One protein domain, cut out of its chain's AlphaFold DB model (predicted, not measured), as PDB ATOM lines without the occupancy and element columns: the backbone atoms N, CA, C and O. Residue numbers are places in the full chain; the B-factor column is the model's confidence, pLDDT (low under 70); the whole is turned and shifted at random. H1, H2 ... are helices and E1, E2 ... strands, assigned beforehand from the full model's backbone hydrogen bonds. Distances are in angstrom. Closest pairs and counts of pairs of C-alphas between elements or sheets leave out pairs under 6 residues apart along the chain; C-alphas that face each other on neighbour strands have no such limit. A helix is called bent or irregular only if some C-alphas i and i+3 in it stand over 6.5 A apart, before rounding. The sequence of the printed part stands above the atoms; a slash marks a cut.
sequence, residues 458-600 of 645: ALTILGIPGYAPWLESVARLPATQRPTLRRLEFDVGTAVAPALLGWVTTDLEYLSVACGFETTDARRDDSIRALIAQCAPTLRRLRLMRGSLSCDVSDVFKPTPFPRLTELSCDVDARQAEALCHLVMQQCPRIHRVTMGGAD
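AT A GLANCE: This is residues 458 to 600 of the 645 residues of the protein "Hypothetical protein" of Neobodo designis (UniProt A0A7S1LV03). Six parallel strands stand side by side in chain order as a curved wall, with a row of five helices along one side of it and its other face bare; the chain winds through them in repeated strand-then-helix turns, like a short arc of a horseshoe with the helices on the outer curve. The 143 printed residues hold E1 H1 E2 H2 E3 H3 E4 H4 E5 H5 E6 along the chain, the sheet order is E1 E2 E3 E4 E5 E6, and the class is mixed, helices and strands. The whole is compact, with a radius of gyration of the C-alphas of 14.6 A and spans of 43 by 32 by 22 A.

HOW THE PARTS SIT: The sheet holds E1 (residues 458 to 461), E2 (487 to 491), E3 (510 to 514), E4 (541 to 545), E5 (567 to 571) and E6 (593 to 597), with edge strands E1 and E6. The way across it turns by 59 degrees from edge to edge. Within hydrogen-bond range are N 461 and O 489 (E1, E2), 2.8 A; N 512 and O 488 (E2, E3), 2.9 A; N 513 and O 543 (E3, E4), 2.8 A; N 544 and O 569 (E4, E5), 2.8 A; and N 595 and O 568 (E5, E6), 2.8 A. The helices are H1 (465 to 475), H2 (497 to 503), H3 (522 to 535), H4 (554 to 557) and H5 (574 to 587). They form five strand-helix-strand units, each two parallel neighbour strands with a helix between, from E1, H1, E2 to E5, H5, E6, each crossover right-handed. H5 is on the sheet, over E5 and E6, and runs along the strands, at 18 degrees to E6 on the local plane. H3 only grazes the sheet, with residues 528 to 535. H1 and H4 are not on it; H2 only just is not, with 4 pairs of C-alphas within 10 A. H1 touches H2 at a shallow tilt of 22 degrees, the same way; the closest C-alphas, of Ala 475 and Trp 503, are 4.4 A apart. H2 touches H3 the same way at a shallow tilt of 33 degrees, only just short of steep, closest at the C-alphas of Pro 498 and Ser 527, 5.5 A. H3 touches H4 with residues 529 to 533 alone, closest at the C-alphas of Arg 529 and Val 556, 5.5 A. H4 touches H5, closest at the C-alphas of Ser 554 and Leu 580, 5.2 A. H1 and H5 are apart. Every O i to N i+4 pair is within hydrogen-bond range in H3, against 5 of 7 in H1, 8 of 10 in H5 and 1 of 3 in H2, where 3 of 4 O i to N i+3 pairs are; H4 is too short for an O i to N i+4 pair.

IN THESE COORDINATES: E1 begins at C-alpha 458, (-37.151, 57.192, 29.264), and is 10.2 A long; E2 measures 13.9 A, E3 13.3 A, E4 13.0 A, E5 13.7 A and E6 13.1 A, ending at C-alpha 597, (-26.897, 35.158, 25.937). H3 spans 20.2 A from C-alpha 522, (-10.039, 51.606, 29.711), H5 20.1 A, H1 16.0 A, H2 10.0 A and H4 5.4 A. H1 is irregular: C-alphas 466 and 469 are 7.2 A apart.

THE WHOLE: The C-alphas farthest apart, those of Thr 480 and Asp 600, are 46.8 A apart. The printed part has no cut, and its one long link, 11 residues, joins H1 to E2. The mean pLDDT of the printed part is 81.0; 23 residues are under 70, among them 515 to 520 and 546 to 551.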
ATOM      1  N   ALA A 458     -37.912  58.170  30.026       92.69
ATOM      2  CA  ALA A 458     -37.151  57.192  29.264       92.69
ATOM      3  C   ALA A 458     -36.292  57.861  28.189       92.69
ATOM      4  O   ALA A 458     -36.781  58.684  27.417       92.69
ATOM      5  N   LEU A 459     -35.021  57.472  28.130       92.31
ATOM      6  CA  LEU A 459     -34.080  57.911  27.108       92.31
ATOM      7  C   LEU A 459     -33.395  56.700  26.477       92.31
ATOM      8  O   LEU A 459     -32.798  55.896  27.192       92.31
ATOM      9  N   THR A 460     -33.442  56.614  25.155       91.31
ATOM     10  CA  THR A 460     -32.736  55.609  24.359       91.31
ATOM     11  C   THR A 460     -31.771  56.326  23.418       91.31
ATOM     12  O   THR A 460     -32.175  57.253  22.726       91.31
ATOM     13  N   ILE A 461     -30.498  55.933  23.399       88.19
ATOM     14  CA  ILE A 461     -29.454  56.510  22.539       88.19
ATOM     15  C   ILE A 461     -28.816  55.378  21.731       88.19
ATOM     16  O   ILE A 461     -28.027  54.593  22.254       88.19
ATOM     17  N   LEU A 462     -29.163  55.281  20.456       83.19
ATOM     18  CA  LEU A 462     -28.660  54.274  19.532       83.19
ATOM     19  C   LEU A 462     -27.545  54.901  18.682       83.19
ATOM     20  O   LEU A 462     -27.782  55.854  17.952       83.19
ATOM     21  N   GLY A 463     -26.324  54.370  18.772       69.50
ATOM     22  CA  GLY A 463     -25.223  54.725  17.867       69.50
ATOM     23  C   GLY A 463     -24.421  56.012  18.164       69.50
ATOM     24  O   GLY A 463     -24.813  56.865  18.949       69.50
ATOM     25  N   ILE A 464     -23.239  56.051  17.522       62.06
ATOM     26  CA  ILE A 464     -22.181  57.071  17.262       62.06
ATOM     27  C   ILE A 464     -21.908  58.212  18.300       62.06
ATOM     28  O   ILE A 464     -22.821  58.856  18.804       62.06
ATOM     29  N   PRO A 465     -20.625  58.558  18.603       65.25
ATOM     30  CA  PRO A 465     -20.208  59.547  19.623       65.25
ATOM     31  C   PRO A 465     -20.784  60.970  19.572       65.25
ATOM     32  O   PRO A 465     -20.509  61.751  20.487       65.25
ATOM     33  N   GLY A 466     -21.531  61.341  18.529       72.94
ATOM     34  CA  GLY A 466     -21.957  62.719  18.267       72.94
ATOM     35  C   GLY A 466     -22.814  63.351  19.366       72.94
ATOM     36  O   GLY A 466     -22.792  64.569  19.526       72.94
ATOM     37  N   TYR A 467     -23.499  62.542  20.176       78.88
ATOM     38  CA  TYR A 467     -24.362  63.024  21.259       78.88
ATOM     39  C   TYR A 467     -23.617  63.444  22.535       78.88
ATOM     40  O   TYR A 467     -24.203  64.115  23.388       78.88
ATOM     41  N   ALA A 468     -22.334  63.095  22.692       80.06
ATOM     42  CA  ALA A 468     -21.594  63.358  23.930       80.06
ATOM     43  C   ALA A 468     -21.552  64.853  24.331       80.06
ATOM     44  O   ALA A 468     -21.890  65.153  25.478       80.06
ATOM     45  N   PRO A 469     -21.253  65.819  23.432       82.38
ATOM     46  CA  PRO A 469     -21.231  67.243  23.793       82.38
ATOM     47  C   PRO A 469     -22.598  67.788  24.231       82.38
ATOM     48  O   PRO A 469     -22.686  68.654  25.109       82.38
ATOM     49  N   TRP A 470     -23.680  67.283  23.633       84.38
ATOM     50  CA  TRP A 470     -25.034  67.648  24.042       84.38
ATOM     51  C   TRP A 470     -25.349  67.094  25.434       84.38
ATOM     52  O   TRP A 470     -25.786  67.844  26.304       84.38
ATOM     53  N   LEU A 471     -25.037  65.823  25.691       84.69
ATOM     54  CA  LEU A 471     -25.238  65.208  27.005       84.69
ATOM     55  C   LEU A 471     -24.410  65.886  28.095       84.69
ATOM     56  O   LEU A 471     -24.908  66.080  29.200       84.69
ATOM     57  N   GLU A 472     -23.186  66.319  27.792       84.62
ATOM     58  CA  GLU A 472     -22.396  67.134  28.717       84.62
ATOM     59  C   GLU A 472     -23.086  68.465  29.030       84.62
ATOM     60  O   GLU A 472     -23.048  68.940  30.166       84.62
ATOM     61  N   SER A 473     -23.732  69.073  28.034       84.69
ATOM     62  CA  SER A 473     -24.482  70.316  28.210       84.69
ATOM     63  C   SER A 473     -25.722  70.103  29.083       84.69
ATOM     64  O   SER A 473     -25.976  70.908  29.979       84.69
ATOM     65  N   VAL A 474     -26.441  68.989  28.900       84.50
ATOM     66  CA  VAL A 474     -27.565  68.583  29.764       84.50
ATOM     67  C   VAL A 474     -27.085  68.284  31.188       84.50
ATOM     68  O   VAL A 474     -27.694  68.734  32.159       84.50
ATOM     69  N   ALA A 475     -25.958  67.586  31.343       83.94
ATOM     70  CA  ALA A 475     -25.374  67.249  32.641       83.94
ATOM     71  C   ALA A 475     -24.944  68.488  33.449       83.94
ATOM     72  O   ALA A 475     -24.996  68.475  34.680       83.94
ATOM     73  N   ARG A 476     -24.564  69.580  32.769       86.81
ATOM     74  CA  ARG A 476     -24.227  70.873  33.395       86.81
ATOM     75  C   ARG A 476     -25.449  71.649  33.893       86.81
ATOM     76  O   ARG A 476     -25.272  72.618  34.633       86.81
ATOM     77  N   LEU A 477     -26.671  71.253  33.531       83.94
ATOM     78  CA  LEU A 477     -27.870  71.916  34.033       83.94
ATOM     79  C   LEU A 477     -28.056  71.685  35.548       83.94
ATOM     80  O   LEU A 477     -27.740  70.606  36.074       83.94
ATOM     81  N   PRO A 478     -28.621  72.667  36.279       87.00
ATOM     82  CA  PRO A 478     -29.043  72.475  37.663       87.00
ATOM     83  C   PRO A 478     -29.939  71.238  37.805       87.00
ATOM     84  O   PRO A 478     -30.791  70.988  36.956       87.00
ATOM     85  N   ALA A 479     -29.799  70.480  38.897       84.75
ATOM     86  CA  ALA A 479     -30.589  69.262  39.125       84.75
ATOM     87  C   ALA A 479     -32.113  69.500  39.054       84.75
ATOM     88  O   ALA A 479     -32.855  68.631  38.620       84.75
ATOM     89  N   THR A 480     -32.582  70.704  39.399       86.00
ATOM     90  CA  THR A 480     -33.997  71.114  39.314       86.00
ATOM     91  C   THR A 480     -34.527  71.292  37.884       86.00
ATOM     92  O   THR A 480     -35.744  71.404  37.691       86.00
ATOM     93  N   GLN A 481     -33.627  71.360  36.900       85.12
ATOM     94  CA  GLN A 481     -33.922  71.489  35.470       85.12
ATOM     95  C   GLN A 481     -33.692  70.185  34.700       85.12
ATOM     96  O   GLN A 481     -34.089  70.096  33.543       85.12
ATOM     97  N   ARG A 482     -33.071  69.178  35.323       86.12
ATOM     98  CA  ARG A 482     -32.866  67.868  34.709       86.12
ATOM     99  C   ARG A 482     -34.115  67.000  34.886       86.12
ATOM    100  O   ARG A 482     -34.698  67.012  35.971       86.12
ATOM    101  N   PRO A 483     -34.531  66.244  33.860       88.50
ATOM    102  CA  PRO A 483     -35.590  65.259  34.023       88.50
ATOM    103  C   PRO A 483     -35.114  64.075  34.873       88.50
ATOM    104  O   PRO A 483     -33.926  63.735  34.879       88.50
ATOM    105  N   THR A 484     -36.052  63.444  35.579       90.56
ATOM    106  CA  THR A 484     -35.804  62.234  36.370       90.56
ATOM    107  C   THR A 484     -36.002  61.005  35.488       90.56
ATOM    108  O   THR A 484     -37.125  60.545  35.280       90.56
ATOM    109  N   LEU A 485     -34.899  60.458  34.977       92.69
ATOM    110  CA  LEU A 485     -34.932  59.258  34.144       92.69
ATOM    111  C   LEU A 485     -35.180  58.006  34.996       92.69
ATOM    112  O   LEU A 485     -34.490  57.765  35.985       92.69
ATOM    113  N   ARG A 486     -36.142  57.186  34.569       94.19
ATOM    114  CA  ARG A 486     -36.417  55.839  35.097       94.19
ATOM    115  C   ARG A 486     -35.879  54.740  34.190       94.19
ATOM    116  O   ARG A 486     -35.535  53.669  34.687       94.19
ATOM    117  N   ARG A 487     -35.798  54.999  32.884       94.31
ATOM    118  CA  ARG A 487     -35.275  54.075  31.876       94.31
ATOM    119  C   ARG A 487     -34.183  54.756  31.063       94.31
ATOM    120  O   ARG A 487     -34.389  55.851  30.549       94.31
ATOM    121  N   LEU A 488     -33.044  54.090  30.942       93.50
ATOM    122  CA  LEU A 488     -31.934  54.541  30.121       93.50
ATOM    123  C   LEU A 488     -31.411  53.375  29.292       93.50
ATOM    124  O   LEU A 488     -31.080  52.321  29.836       93.50
ATOM    125  N   GLU A 489     -31.325  53.578  27.988       92.06
ATOM    126  CA  GLU A 489     -30.723  52.637  27.051       92.06
ATOM    127  C   GLU A 489     -29.684  53.375  26.227       92.06
ATOM    128  O   GLU A 489     -29.971  54.452  25.710       92.06
ATOM    129  N   PHE A 490     -28.475  52.837  26.106       88.88
ATOM    130  CA  PHE A 490     -27.495  53.425  25.202       88.88
ATOM    131  C   PHE A 490     -26.534  52.400  24.611       88.88
ATOM    132  O   PHE A 490     -26.190  51.406  25.260       88.88
ATOM    133  N   ASP A 491     -26.076  52.680  23.391       82.81
ATOM    134  CA  ASP A 491     -24.919  52.012  22.802       82.81
ATOM    135  C   ASP A 491     -23.619  52.699  23.243       82.81
ATOM    136  O   ASP A 491     -23.474  53.924  23.245       82.81
ATOM    137  N   VAL A 492     -22.660  51.884  23.655       62.22
ATOM    138  CA  VAL A 492     -21.404  52.286  24.262       62.22
ATOM    139  C   VAL A 492     -20.379  52.720  23.221       62.22
ATOM    140  O   VAL A 492     -19.394  53.325  23.617       62.22
ATOM    141  N   GLY A 493     -20.602  52.551  21.910       61.03
ATOM    142  CA  GLY A 493     -19.742  53.122  20.851       61.03
ATOM    143  C   GLY A 493     -19.492  54.642  20.943       61.03
ATOM    144  O   GLY A 493     -18.802  55.225  20.112       61.03
ATOM    145  N   THR A 494     -20.042  55.300  21.955       56.28
ATOM    146  CA  THR A 494     -20.194  56.726  22.121       56.28
ATOM    147  C   THR A 494     -19.414  57.220  23.352       56.28
ATOM    148  O   THR A 494     -19.378  56.579  24.403       56.28
ATOM    149  N   ALA A 495     -18.791  58.402  23.268       65.50
ATOM    150  CA  ALA A 495     -18.102  59.083  24.380       65.50
ATOM    151  C   ALA A 495     -19.073  59.602  25.475       65.50
ATOM    152  O   ALA A 495     -18.842  60.617  26.124       65.50
ATOM    153  N   VAL A 496     -20.202  58.919  25.642       73.75
ATOM    154  CA  VAL A 496     -21.419  59.383  26.305       73.75
ATOM    155  C   VAL A 496     -21.468  58.965  27.771       73.75
ATOM    156  O   VAL A 496     -22.009  59.703  28.591       73.75
ATOM    157  N   ALA A 497     -20.860  57.833  28.143       77.25
ATOM    158  CA  ALA A 497     -20.869  57.355  29.529       77.25
ATOM    159  C   ALA A 497     -20.347  58.399  30.549       77.25
ATOM    160  O   ALA A 497     -21.027  58.612  31.556       77.25
ATOM    161  N   PRO A 498     -19.232  59.126  30.302       81.00
ATOM    162  CA  PRO A 498     -18.794  60.206  31.192       81.00
ATOM    163  C   PRO A 498     -19.817  61.341  31.329       81.00
ATOM    164  O   PRO A 498     -19.997  61.888  32.415       81.00
ATOM    165  N   ALA A 499     -20.503  61.692  30.240       81.12
ATOM    166  CA  ALA A 499     -21.522  62.736  30.246       81.12
ATOM    167  C   ALA A 499     -22.768  62.301  31.037       81.12
ATOM    168  O   ALA A 499     -23.320  63.079  31.817       81.12
ATOM    169  N   LEU A 500     -23.170  61.033  30.901       84.50
ATOM    170  CA  LEU A 500     -24.301  60.456  31.626       84.50
ATOM    171  C   LEU A 500     -24.064  60.393  33.137       84.50
ATOM    172  O   LEU A 500     -25.007  60.636  33.886       84.50
ATOM    173  N   LEU A 501     -22.832  60.156  33.603       83.62
ATOM    174  CA  LEU A 501     -22.497  60.182  35.038       83.62
ATOM    175  C   LEU A 501     -22.916  61.491  35.723       83.62
ATOM    176  O   LEU A 501     -23.415  61.486  36.848       83.62
ATOM    177  N   GLY A 502     -22.743  62.618  35.027       79.19
ATOM    178  CA  GLY A 502     -23.125  63.931  35.540       79.19
ATOM    179  C   GLY A 502     -24.636  64.177  35.550       79.19
ATOM    180  O   GLY A 502     -25.106  65.027  36.310       79.19
ATOM    181  N   TRP A 503     -25.403  63.445  34.735       82.75
ATOM    182  CA  TRP A 503     -26.843  63.635  34.571       82.75
ATOM    183  C   TRP A 503     -27.673  62.637  35.381       82.75
ATOM    184  O   TRP A 503     -28.553  63.073  36.128       82.75
ATOM    185  N   VAL A 504     -27.411  61.337  35.232       81.44
ATOM    186  CA  VAL A 504     -28.297  60.261  35.685       81.44
ATOM    187  C   VAL A 504     -28.510  60.334  37.194       81.44
ATOM    188  O   VAL A 504     -27.584  60.258  38.003       81.44
ATOM    189  N   THR A 505     -29.771  60.514  37.570       75.62
ATOM    190  CA  THR A 505     -30.207  60.574  38.961       75.62
ATOM    191  C   THR A 505     -30.237  59.183  39.578       75.62
ATOM    192  O   THR A 505     -30.372  58.179  38.884       75.62
ATOM    193  N   THR A 506     -30.214  59.119  40.906       77.25
ATOM    194  CA  THR A 506     -30.322  57.874  41.679       77.25
ATOM    195  C   THR A 506     -31.692  57.196  41.588       77.25
ATOM    196  O   THR A 506     -31.977  56.377  42.436       77.25
ATOM    197  N   ASP A 507     -32.566  57.549  40.645       88.44
ATOM    198  CA  ASP A 507     -33.933  57.006  40.527       88.44
ATOM    199  C   ASP A 507     -34.097  56.073  39.316       88.44
ATOM    200  O   ASP A 507     -35.210  55.675  38.972       88.44
ATOM    201  N   LEU A 508     -32.990  55.711  38.662       92.56
ATOM    202  CA  LEU A 508     -33.007  54.845  37.491       92.56
ATOM    203  C   LEU A 508     -33.436  53.419  37.882       92.56
ATOM    204  O   LEU A 508     -32.822  52.794  38.751       92.56
ATOM    205  N   GLU A 509     -34.486  52.905  37.236       94.56
ATOM    206  CA  GLU A 509     -35.042  51.566  37.479       94.56
ATOM    207  C   GLU A 509     -34.604  50.553  36.413       94.56
ATOM    208  O   GLU A 509     -34.468  49.365  36.716       94.56
ATOM    209  N   TYR A 510     -34.368  51.007  35.182       94.94
ATOM    210  CA  TYR A 510     -33.917  50.183  34.066       94.94
ATOM    211  C   TYR A 510     -32.695  50.809  33.397       94.94
ATOM    212  O   TYR A 510     -32.733  51.973  32.992       94.94
ATOM    213  N   LEU A 511     -31.649  50.004  33.229       93.75
ATOM    214  CA  LEU A 511     -30.446  50.365  32.492       93.75
ATOM    215  C   LEU A 511     -30.129  49.281  31.461       93.75
ATOM    216  O   LEU A 511     -29.930  48.126  31.832       93.75
ATOM    217  N   SER A 512     -30.056  49.664  30.188       92.25
ATOM    218  CA  SER A 512     -29.550  48.817  29.106       92.25
ATOM    219  C   SER A 512     -28.315  49.444  28.486       92.25
ATOM    220  O   SER A 512     -28.341  50.587  28.043       92.25
ATOM    221  N   VAL A 513     -27.234  48.679  28.443       89.06
ATOM    222  CA  VAL A 513     -25.933  49.103  27.937       89.06
ATOM    223  C   VAL A 513     -25.541  48.132  26.833       89.06
ATOM    224  O   VAL A 513     -25.320  46.952  27.104       89.06
ATOM    225  N   ALA A 514     -25.498  48.597  25.587       83.81
ATOM    226  CA  ALA A 514     -25.108  47.784  24.438       83.81
ATOM    227  C   ALA A 514     -23.693  48.143  24.007       83.81
ATOM    228  O   ALA A 514     -23.465  49.247  23.543       83.81
ATOM    229  N   CYS A 515     -22.711  47.266  24.196       69.69
ATOM    230  CA  CYS A 515     -21.344  47.620  23.829       69.69
ATOM    231  C   CYS A 515     -21.095  47.374  22.343       69.69
ATOM    232  O   CYS A 515     -20.957  46.222  21.972       69.69
ATOM    233  N   GLY A 516     -21.009  48.409  21.504       60.47
ATOM    234  CA  GLY A 516     -20.505  48.262  20.133       60.47
ATOM    235  C   GLY A 516     -19.037  47.797  20.069       60.47
ATOM    236  O   GLY A 516     -18.242  48.137  20.950       60.47
ATOM    237  N   PHE A 517     -18.712  47.037  19.011       48.75
ATOM    238  CA  PHE A 517     -17.467  46.284  18.771       48.75
ATOM    239  C   PHE A 517     -16.140  47.060  18.968       48.75
ATOM    240  O   PHE A 517     -15.987  48.201  18.543       48.75
ATOM    241  N   GLU A 518     -15.161  46.358  19.553       52.75
ATOM    242  CA  GLU A 518     -13.699  46.544  19.513       52.75
ATOM    243  C   GLU A 518     -13.140  47.951  19.798       52.75
ATOM    244  O   GLU A 518     -12.391  48.517  19.001       52.75
ATOM    245  N   THR A 519     -13.381  48.496  20.993       53.53
ATOM    246  CA  THR A 519     -12.546  49.606  21.493       53.53
ATOM    247  C   THR A 519     -11.910  49.257  22.833       53.53
ATOM    248  O   THR A 519     -12.612  49.024  23.812       53.53
ATOM    249  N   THR A 520     -10.579  49.271  22.905       61.19
ATOM    250  CA  THR A 520      -9.787  48.958  24.110       61.19
ATOM    251  C   THR A 520      -9.618  50.156  25.064       61.19
ATOM    252  O   THR A 520      -8.570  50.296  25.697       61.19
ATOM    253  N   ASP A 521     -10.579  51.083  25.129       74.50
ATOM    254  CA  ASP A 521     -10.442  52.292  25.954       74.50
ATOM    255  C   ASP A 521     -10.838  52.030  27.418       74.50
ATOM    256  O   ASP A 521     -12.012  52.057  27.786       74.50
ATOM    257  N   ALA A 522      -9.839  51.835  28.280       77.19
ATOM    258  CA  ALA A 522     -10.039  51.606  29.711       77.19
ATOM    259  C   ALA A 522     -10.843  52.721  30.415       77.19
ATOM    260  O   ALA A 522     -11.567  52.446  31.371       77.19
ATOM    261  N   ARG A 523     -10.772  53.978  29.946       78.06
ATOM    262  CA  ARG A 523     -11.513  55.097  30.566       78.06
ATOM    263  C   ARG A 523     -13.018  54.991  30.337       78.06
ATOM    264  O   ARG A 523     -13.812  55.430  31.174       78.06
ATOM    265  N   ARG A 524     -13.413  54.428  29.196       75.88
ATOM    266  CA  ARG A 524     -14.811  54.166  28.853       75.88
ATOM    267  C   ARG A 524     -15.381  53.087  29.772       75.88
ATOM    268  O   ARG A 524     -16.433  53.310  30.369       75.88
ATOM    269  N   ASP A 525     -14.639  52.002  29.977       80.31
ATOM    270  CA  ASP A 525     -15.006  50.921  30.901       80.31
ATOM    271  C   ASP A 525     -15.153  51.425  32.347       80.31
ATOM    272  O   ASP A 525     -16.144  51.125  33.016       80.31
ATOM    273  N   ASP A 526     -14.236  52.279  32.816       84.19
ATOM    274  CA  ASP A 526     -14.345  52.930  34.129       84.19
ATOM    275  C   ASP A 526     -15.610  53.785  34.265       84.19
ATOM    276  O   ASP A 526     -16.266  53.768  35.309       84.19
ATOM    277  N   SER A 527     -15.988  54.501  33.205       84.69
ATOM    278  CA  SER A 527     -17.172  55.366  33.211       84.69
ATOM    279  C   SER A 527     -18.472  54.562  33.253       84.69
ATOM    280  O   SER A 527     -19.399  54.924  33.974       84.69
ATOM    281  N   ILE A 528     -18.535  53.439  32.532       85.19
ATOM    282  CA  ILE A 528     -19.684  52.522  32.566       85.19
ATOM    283  C   ILE A 528     -19.799  51.880  33.948       85.19
ATOM    284  O   ILE A 528     -20.889  51.853  34.520       85.19
ATOM    285  N   ARG A 529     -18.679  51.413  34.518       86.62
ATOM    286  CA  ARG A 529     -18.649  50.857  35.878       86.62
ATOM    287  C   ARG A 529     -19.131  51.869  36.907       86.62
ATOM    288  O   ARG A 529     -19.975  51.535  37.733       86.62
ATOM    289  N   ALA A 530     -18.646  53.106  36.826       88.38
ATOM    290  CA  ALA A 530     -19.096  54.181  37.697       88.38
ATOM    291  C   ALA A 530     -20.602  54.456  37.535       88.38
ATOM    292  O   ALA A 530     -21.291  54.642  38.536       88.38
ATOM    293  N   LEU A 531     -21.130  54.417  36.305       88.75
ATOM    294  CA  LEU A 531     -22.542  54.697  36.032       88.75
ATOM    295  C   LEU A 531     -23.440  53.602  36.601       88.75
ATOM    296  O   LEU A 531     -24.433  53.890  37.270       88.75
ATOM    297  N   ILE A 532     -23.067  52.342  36.379       90.38
ATOM    298  CA  ILE A 532     -23.781  51.195  36.936       90.38
ATOM    299  C   ILE A 532     -23.731  51.245  38.468       90.38
ATOM    300  O   ILE A 532     -24.768  51.085  39.112       90.38
ATOM    301  N   ALA A 533     -22.567  51.538  39.058       90.44
ATOM    302  CA  ALA A 533     -22.419  51.644  40.507       90.44
ATOM    303  C   ALA A 533     -23.276  52.776  41.106       90.44
ATOM    304  O   ALA A 533     -23.915  52.587  42.142       90.44
ATOM    305  N   GLN A 534     -23.351  53.929  40.432       91.00
ATOM    306  CA  GLN A 534     -24.202  55.060  40.819       91.00
ATOM    307  C   GLN A 534     -25.697  54.700  40.801       91.00
ATOM    308  O   GLN A 534     -26.452  55.177  41.650       91.00
ATOM    309  N   CYS A 535     -26.125  53.843  39.871       92.12
ATOM    310  CA  CYS A 535     -27.527  53.435  39.718       92.12
ATOM    311  C   CYS A 535     -27.902  52.178  40.528       92.12
ATOM    312  O   CYS A 535     -29.088  51.894  40.709       92.12
ATOM    313  N   ALA A 536     -26.924  51.424  41.036       92.50
ATOM    314  CA  ALA A 536     -27.133  50.135  41.701       92.50
ATOM    315  C   ALA A 536     -28.171  50.131  42.849       92.50
ATOM    316  O   ALA A 536     -28.935  49.164  42.942       92.50
ATOM    317  N   PRO A 537     -28.288  51.175  43.704       93.81
ATOM    318  CA  PRO A 537     -29.265  51.179  44.799       93.81
ATOM    319  C   PRO A 537     -30.734  51.152  44.349       93.81
ATOM    320  O   PRO A 537     -31.599  50.706  45.113       93.81
ATOM    321  N   THR A 538     -31.036  51.633  43.139       94.00
ATOM    322  CA  THR A 538     -32.409  51.749  42.614       94.00
ATOM    323  C   THR A 538     -32.709  50.866  41.427       94.00
ATOM    324  O   THR A 538     -33.888  50.616  41.162       94.00
ATOM    325  N   LEU A 539     -31.672  50.349  40.772       94.81
ATOM    326  CA  LEU A 539     -31.823  49.518  39.599       94.81
ATOM    327  C   LEU A 539     -32.665  48.271  39.896       94.81
ATOM    328  O   LEU A 539     -32.381  47.518  40.828       94.81
ATOM    329  N   ARG A 540     -33.688  48.040  39.073       95.62
ATOM    330  CA  ARG A 540     -34.516  46.825  39.083       95.62
ATOM    331  C   ARG A 540     -34.179  45.905  37.922       95.62
ATOM    332  O   ARG A 540     -34.273  44.688  38.060       95.62
ATOM    333  N   ARG A 541     -33.781  46.476  36.788       95.25
ATOM    334  CA  ARG A 541     -33.460  45.739  35.568       95.25
ATOM    335  C   ARG A 541     -32.138  46.226  34.993       95.25
ATOM    336  O   ARG A 541     -31.983  47.422  34.754       95.25
ATOM    337  N   LEU A 542     -31.218  45.296  34.765       93.56
ATOM    338  CA  LEU A 542     -29.940  45.553  34.107       93.56
ATOM    339  C   LEU A 542     -29.843  44.702  32.847       93.56
ATOM    340  O   LEU A 542     -29.980  43.483  32.928       93.56
ATOM    341  N   ARG A 543     -29.573  45.327  31.702       91.81
ATOM    342  CA  ARG A 543     -29.259  44.640  30.449       91.81
ATOM    343  C   ARG A 543     -27.868  45.045  29.966       91.81
ATOM    344  O   ARG A 543     -27.601  46.226  29.794       91.81
ATOM    345  N   LEU A 544     -26.993  44.073  29.742       88.31
ATOM    346  CA  LEU A 544     -25.637  44.249  29.220       88.31
ATOM    347  C   LEU A 544     -25.532  43.468  27.903       88.31
ATOM    348  O   LEU A 544     -25.397  42.248  27.921       88.31
ATOM    349  N   MET A 545     -25.659  44.141  26.756       81.81
ATOM    350  CA  MET A 545     -25.564  43.483  25.445       81.81
ATOM    351  C   MET A 545     -24.121  43.450  24.936       81.81
ATOM    352  O   MET A 545     -23.347  44.389  25.154       81.81
ATOM    353  N   ARG A 546     -23.767  42.355  24.258       67.50
ATOM    354  CA  ARG A 546     -22.399  42.028  23.859       67.50
ATOM    355  C   ARG A 546     -21.932  42.806  22.641       67.50
ATOM    356  O   ARG A 546     -22.578  42.830  21.603       67.50
ATOM    357  N   GLY A 547     -20.708  43.291  22.788       55.66
ATOM    358  CA  GLY A 547     -19.781  43.621  21.709       55.66
ATOM    359  C   GLY A 547     -18.486  44.181  22.291       55.66
ATOM    360  O   GLY A 547     -18.027  45.247  21.918       55.66
ATOM    361  N   SER A 548     -17.865  43.421  23.201       48.16
ATOM    362  CA  SER A 548     -16.568  43.708  23.843       48.16
ATOM    363  C   SER A 548     -16.565  44.861  24.858       48.16
ATOM    364  O   SER A 548     -15.970  45.912  24.639       48.16
ATOM    365  N   LEU A 549     -17.135  44.635  26.049       52.50
ATOM    366  CA  LEU A 549     -16.463  45.208  27.220       52.50
ATOM    367  C   LEU A 549     -15.063  44.589  27.242       52.50
ATOM    368  O   LEU A 549     -14.931  43.364  27.228       52.50
ATOM    369  N   SER A 550     -14.022  45.420  27.197       56.78
ATOM    370  CA  SER A 550     -12.654  44.922  27.375       56.78
ATOM    371  C   SER A 550     -12.434  44.450  28.816       56.78
ATOM    372  O   SER A 550     -11.622  43.560  29.076       56.78
ATOM    373  N   CYS A 551     -13.201  45.024  29.747       60.44
ATOM    374  CA  CYS A 551     -13.278  44.600  31.131       60.44
ATOM    375  C   CYS A 551     -14.183  43.377  31.329       60.44
ATOM    376  O   CYS A 551     -15.208  43.186  30.677       60.44
ATOM    377  N   ASP A 552     -13.781  42.548  32.286       72.94
ATOM    378  CA  ASP A 552     -14.572  41.425  32.757       72.94
ATOM    379  C   ASP A 552     -15.873  41.958  33.377       72.94
ATOM    380  O   ASP A 552     -15.834  42.786  34.289       72.94
ATOM    381  N   VAL A 553     -17.032  41.491  32.897       74.88
ATOM    382  CA  VAL A 553     -18.352  41.878  33.435       74.88
ATOM    383  C   VAL A 553     -18.420  41.635  34.944       74.88
ATOM    384  O   VAL A 553     -19.091  42.374  35.663       74.88
ATOM    385  N   SER A 554     -17.658  40.664  35.455       75.69
ATOM    386  CA  SER A 554     -17.523  40.414  36.888       75.69
ATOM    387  C   SER A 554     -17.029  41.652  37.666       75.69
ATOM    388  O   SER A 554     -17.470  41.891  38.790       75.69
ATOM    389  N   ASP A 555     -16.198  42.510  37.067       80.69
ATOM    390  CA  ASP A 555     -15.694  43.738  37.695       80.69
ATOM    391  C   ASP A 555     -16.787  44.782  37.945       80.69
ATOM    392  O   ASP A 555     -16.654  45.594  38.860       80.69
ATOM    393  N   VAL A 556     -17.882  44.749  37.180       78.06
ATOM    394  CA  VAL A 556     -19.054  45.608  37.413       78.06
ATOM    395  C   VAL A 556     -19.709  45.271  38.759       78.06
ATOM    396  O   VAL A 556     -20.177  46.162  39.467       78.06
ATOM    397  N   PHE A 557     -19.703  43.990  39.139       78.62
ATOM    398  CA  PHE A 557     -20.375  43.485  40.338       78.62
ATOM    399  C   PHE A 557     -19.465  43.398  41.571       78.62
ATOM    400  O   PHE A 557     -19.972  43.367  42.688       78.62
ATOM    401  N   LYS A 558     -18.134  43.367  41.414       78.31
ATOM    402  CA  LYS A 558     -17.189  43.179  42.535       78.31
ATOM    403  C   LYS A 558     -17.291  44.223  43.664       78.31
ATOM    404  O   LYS A 558     -17.130  43.811  44.814       78.31
ATOM    405  N   PRO A 559     -17.558  45.524  43.419       74.31
ATOM    406  CA  PRO A 559     -17.603  46.501  44.509       74.31
ATOM    407  C   PRO A 559     -19.011  46.925  44.961       74.31
ATOM    408  O   PRO A 559     -19.109  47.583  45.997       74.31
ATOM    409  N   THR A 560     -20.085  46.598  44.230       81.69
ATOM    410  CA  THR A 560     -21.377  47.288  44.415       81.69
ATOM    411  C   THR A 560     -22.558  46.333  44.602       81.69
ATOM    412  O   THR A 560     -22.892  45.611  43.662       81.69
ATOM    413  N   PRO A 561     -23.255  46.371  45.756       89.31
ATOM    414  CA  PRO A 561     -24.467  45.586  45.953       89.31
ATOM    415  C   PRO A 561     -25.638  46.165  45.156       89.31
ATOM    416  O   PRO A 561     -25.825  47.382  45.092       89.31
ATOM    417  N   PHE A 562     -26.487  45.283  44.631       92.94
ATOM    418  CA  PHE A 562     -27.699  45.630  43.890       92.94
ATOM    419  C   PHE A 562     -28.945  45.188  44.673       92.94
ATOM    420  O   PHE A 562     -29.584  44.180  44.353       92.94
ATOM    421  N   PRO A 563     -29.345  45.927  45.726       92.44
ATOM    422  CA  PRO A 563     -30.379  45.486  46.664       92.44
ATOM    423  C   PRO A 563     -31.782  45.388  46.049       92.44
ATOM    424  O   PRO A 563     -32.673  44.785  46.652       92.44
ATOM    425  N   ARG A 564     -32.009  46.016  44.889       94.56
ATOM    426  CA  ARG A 564     -33.310  46.076  44.208       94.56
ATOM    427  C   ARG A 564     -33.339  45.377  42.852       94.56
ATOM    428  O   ARG A 564     -34.419  45.315  42.269       94.56
ATOM    429  N   LEU A 565     -32.214  44.835  42.388       94.88
ATOM    430  CA  LEU A 565     -32.142  44.187  41.085       94.88
ATOM    431  C   LEU A 565     -32.978  42.911  41.095       94.88
ATOM    432  O   LEU A 565     -32.778  42.024  41.923       94.88
ATOM    433  N   THR A 566     -33.934  42.858  40.177       93.31
ATOM    434  CA  THR A 566     -34.876  41.756  40.007       93.31
ATOM    435  C   THR A 566     -34.621  40.966  38.731       93.31
ATOM    436  O   THR A 566     -34.843  39.756  38.719       93.31
ATOM    437  N   GLU A 567     -34.131  41.633  37.685       91.75
ATOM    438  CA  GLU A 567     -33.850  41.021  36.386       91.75
ATOM    439  C   GLU A 567     -32.463  41.450  35.894       91.75
ATOM    440  O   GLU A 567     -32.153  42.644  35.848       91.75
ATOM    441  N   LEU A 568     -31.644  40.474  35.508       90.69
ATOM    442  CA  LEU A 568     -30.374  40.679  34.822       90.69
ATOM    443  C   LEU A 568     -30.439  40.004  33.455       90.69
ATOM    444  O   LEU A 568     -30.814  38.842  33.352       90.69
ATOM    445  N   SER A 569     -30.053  40.721  32.411       89.31
ATOM    446  CA  SER A 569     -29.802  40.160  31.089       89.31
ATOM    447  C   SER A 569     -28.379  40.519  30.687       89.31
ATOM    448  O   SER A 569     -28.011  41.689  30.717       89.31
ATOM    449  N   CYS A 570     -27.556  39.540  30.350       85.75
ATOM    450  CA  CYS A 570     -26.182  39.779  29.929       85.75
ATOM    451  C   CYS A 570     -25.809  38.837  28.792       85.75
ATOM    452  O   CYS A 570     -26.199  37.680  28.811       85.75
ATOM    453  N   ASP A 571     -25.039  39.303  27.819       82.50
ATOM    454  CA  ASP A 571     -24.455  38.432  26.798       82.50
ATOM    455  C   ASP A 571     -22.945  38.340  27.055       82.50
ATOM    456  O   ASP A 571     -22.202  39.312  26.901       82.50
ATOM    457  N   VAL A 572     -22.525  37.190  27.587       75.62
ATOM    458  CA  VAL A 572     -21.187  36.937  28.145       75.62
ATOM    459  C   VAL A 572     -20.655  35.603  27.641       75.62
ATOM    460  O   VAL A 572     -21.417  34.698  27.310       75.62
ATOM    461  N   ASP A 573     -19.331  35.456  27.579       76.62
ATOM    462  CA  ASP A 573     -18.748  34.150  27.272       76.62
ATOM    463  C   ASP A 573     -18.895  33.159  28.445       76.62
ATOM    464  O   ASP A 573     -19.176  33.529  29.588       76.62
ATOM    465  N   ALA A 574     -18.680  31.872  28.163       69.56
ATOM    466  CA  ALA A 574     -18.855  30.799  29.142       69.56
ATOM    467  C   ALA A 574     -17.962  30.933  30.395       69.56
ATOM    468  O   ALA A 574     -18.350  30.464  31.462       69.56
ATOM    469  N   ARG A 575     -16.776  31.557  30.292       72.50
ATOM    470  CA  ARG A 575     -15.870  31.735  31.442       72.50
ATOM    471  C   ARG A 575     -16.350  32.867  32.345       72.50
ATOM    472  O   ARG A 575     -16.292  32.743  33.565       72.50
ATOM    473  N   GLN A 576     -16.832  33.954  31.751       75.31
ATOM    474  CA  GLN A 576     -17.391  35.087  32.482       75.31
ATOM    475  C   GLN A 576     -18.739  34.746  33.119       75.31
ATOM    476  O   GLN A 576     -19.009  35.201  34.229       75.31
ATOM    477  N   ALA A 577     -19.553  33.909  32.467       76.31
ATOM    478  CA  ALA A 577     -20.842  33.459  32.986       76.31
ATOM    479  C   ALA A 577     -20.723  32.835  34.388       76.31
ATOM    480  O   ALA A 577     -21.497  33.172  35.282       76.31
ATOM    481  N   GLU A 578     -19.716  31.986  34.617       73.31
ATOM    482  CA  GLU A 578     -19.517  31.323  35.910       73.31
ATOM    483  C   GLU A 578     -19.166  32.309  37.035       73.31
ATOM    484  O   GLU A 578     -19.809  32.324  38.090       73.31
ATOM    485  N   ALA A 579     -18.191  33.189  36.792       77.62
ATOM    486  CA  ALA A 579     -17.803  34.221  37.751       77.62
ATOM    487  C   ALA A 579     -18.952  35.206  38.031       77.62
ATOM    488  O   ALA A 579     -19.158  35.627  39.175       77.62
ATOM    489  N   LEU A 580     -19.717  35.553  36.994       81.19
ATOM    490  CA  LEU A 580     -20.860  36.447  37.087       81.19
ATOM    491  C   LEU A 580     -21.991  35.832  37.914       81.19
ATOM    492  O   LEU A 580     -22.508  36.509  38.798       81.19
ATOM    493  N   CYS A 581     -22.327  34.556  37.698       79.38
ATOM    494  CA  CYS A 581     -23.320  33.839  38.499       79.38
ATOM    495  C   CYS A 581     -23.007  33.943  39.995       79.38
ATOM    496  O   CYS A 581     -23.847  34.398  40.770       79.38
ATOM    497  N   HIS A 582     -21.784  33.606  40.412       78.88
ATOM    498  CA  HIS A 582     -21.410  33.681  41.826       78.88
ATOM    499  C   HIS A 582     -21.551  35.093  42.412       78.88
ATOM    500  O   HIS A 582     -22.071  35.250  43.519       78.88
ATOM    501  N   LEU A 583     -21.130  36.123  41.675       82.38
ATOM    502  CA  LEU A 583     -21.229  37.512  42.127       82.38
ATOM    503  C   LEU A 583     -22.673  38.003  42.196       82.38
ATOM    504  O   LEU A 583     -23.059  38.624  43.183       82.38
ATOM    505  N   VAL A 584     -23.481  37.701  41.184       83.50
ATOM    506  CA  VAL A 584     -24.895  38.079  41.127       83.50
ATOM    507  C   VAL A 584     -25.645  37.495  42.318       83.50
ATOM    508  O   VAL A 584     -26.361  38.223  43.004       83.50
ATOM    509  N   MET A 585     -25.401  36.225  42.640       80.44
ATOM    510  CA  MET A 585     -26.031  35.564  43.783       80.44
ATOM    511  C   MET A 585     -25.628  36.170  45.133       80.44
ATOM    512  O   MET A 585     -26.434  36.193  46.061       80.44
ATOM    513  N   GLN A 586     -24.405  36.693  45.255       84.94
ATOM    514  CA  GLN A 586     -23.942  37.364  46.474       84.94
ATOM    515  C   GLN A 586     -24.445  38.810  46.587       84.94
ATOM    516  O   GLN A 586     -24.756  39.276  47.683       84.94
ATOM    517  N   GLN A 587     -24.510  39.529  45.466       87.12
ATOM    518  CA  GLN A 587     -24.726  40.980  45.425       87.12
ATOM    519  C   GLN A 587     -26.202  41.362  45.196       87.12
ATOM    520  O   GLN A 587     -26.578  42.505  45.460       87.12
ATOM    521  N   CYS A 588     -27.045  40.435  44.716       89.81
ATOM    522  CA  CYS A 588     -28.410  40.712  44.246       89.81
ATOM    523  C   CYS A 588     -29.460  39.850  44.980       89.81
ATOM    524  O   CYS A 588     -30.015  38.916  44.402       89.81
ATOM    525  N   PRO A 589     -29.812  40.153  46.245       86.88
ATOM    526  CA  PRO A 589     -30.676  39.292  47.068       86.88
ATOM    527  C   PRO A 589     -32.131  39.169  46.578       86.88
ATOM    528  O   PRO A 589     -32.903  38.399  47.143       86.88
ATOM    529  N   ARG A 590     -32.542  39.963  45.581       89.81
ATOM    530  CA  ARG A 590     -33.910  40.000  45.034       89.81
ATOM    531  C   ARG A 590     -34.004  39.527  43.586       89.81
ATOM    532  O   ARG A 590     -35.075  39.643  42.982       89.81
ATOM    533  N   ILE A 591     -32.903  39.029  43.029       88.44
ATOM    534  CA  ILE A 591     -32.884  38.606  41.640       88.44
ATOM    535  C   ILE A 591     -33.718  37.339  41.469       88.44
ATOM    536  O   ILE A 591     -33.596  36.394  42.245       88.44
ATOM    537  N   HIS A 592     -34.607  37.343  40.480       85.94
ATOM    538  CA  HIS A 592     -35.450  36.186  40.167       85.94
ATOM    539  C   HIS A 592     -35.417  35.806  38.687       85.94
ATOM    540  O   HIS A 592     -35.948  34.761  38.326       85.94
ATOM    541  N   ARG A 593     -34.798  36.633  37.835       84.25
ATOM    542  CA  ARG A 593     -34.581  36.331  36.421       84.25
ATOM    543  C   ARG A 593     -33.159  36.694  36.014       84.25
ATOM    544  O   ARG A 593     -32.733  37.831  36.227       84.25
ATOM    545  N   VAL A 594     -32.455  35.740  35.411       82.00
ATOM    546  CA  VAL A 594     -31.115  35.929  34.852       82.00
ATOM    547  C   VAL A 594     -31.105  35.338  33.451       82.00
ATOM    548  O   VAL A 594     -31.129  34.127  33.294       82.00
ATOM    549  N   THR A 595     -31.075  36.188  32.430       82.81
ATOM    550  CA  THR A 595     -30.920  35.757  31.038       82.81
ATOM    551  C   THR A 595     -29.464  35.917  30.631       82.81
ATOM    552  O   THR A 595     -28.956  37.039  30.630       82.81
ATOM    553  N   MET A 596     -28.805  34.818  30.265       79.44
ATOM    554  CA  MET A 596     -27.447  34.857  29.722       79.44
ATOM    555  C   MET A 596     -27.464  34.474  28.241       79.44
ATOM    556  O   MET A 596     -27.822  33.348  27.908       79.44
ATOM    557  N   GLY A 597     -27.104  35.412  27.365       73.06
ATOM    558  CA  GLY A 597     -26.897  35.158  25.937       73.06
ATOM    559  C   GLY A 597     -25.470  34.681  25.670       73.06
ATOM    560  O   GLY A 597     -24.536  35.116  26.345       73.06
ATOM    561  N   GLY A 598     -25.299  33.765  24.713       65.31
ATOM    562  CA  GLY A 598     -23.984  33.402  24.168       65.31
ATOM    563  C   GLY A 598     -23.048  32.607  25.092       65.31
ATOM    564  O   GLY A 598     -21.892  32.371  24.715       65.31
ATOM    565  N   ALA A 599     -23.526  32.187  26.265       58.75
ATOM    566  CA  ALA A 599     -22.826  31.288  27.173       58.75
ATOM    567  C   ALA A 599     -23.211  29.829  26.885       58.75
ATOM    568  O   ALA A 599     -24.366  29.521  26.609       58.75
ATOM    569  N   ASP A 600     -22.245  28.913  26.993       64.31
ATOM    570  CA  ASP A 600     -22.529  27.478  27.024       64.31
ATOM    571  C   ASP A 600     -23.464  27.198  28.213       64.31
ATOM    572  O   ASP A 600     -23.062  27.359  29.371       64.31
TER     573      ASP A 600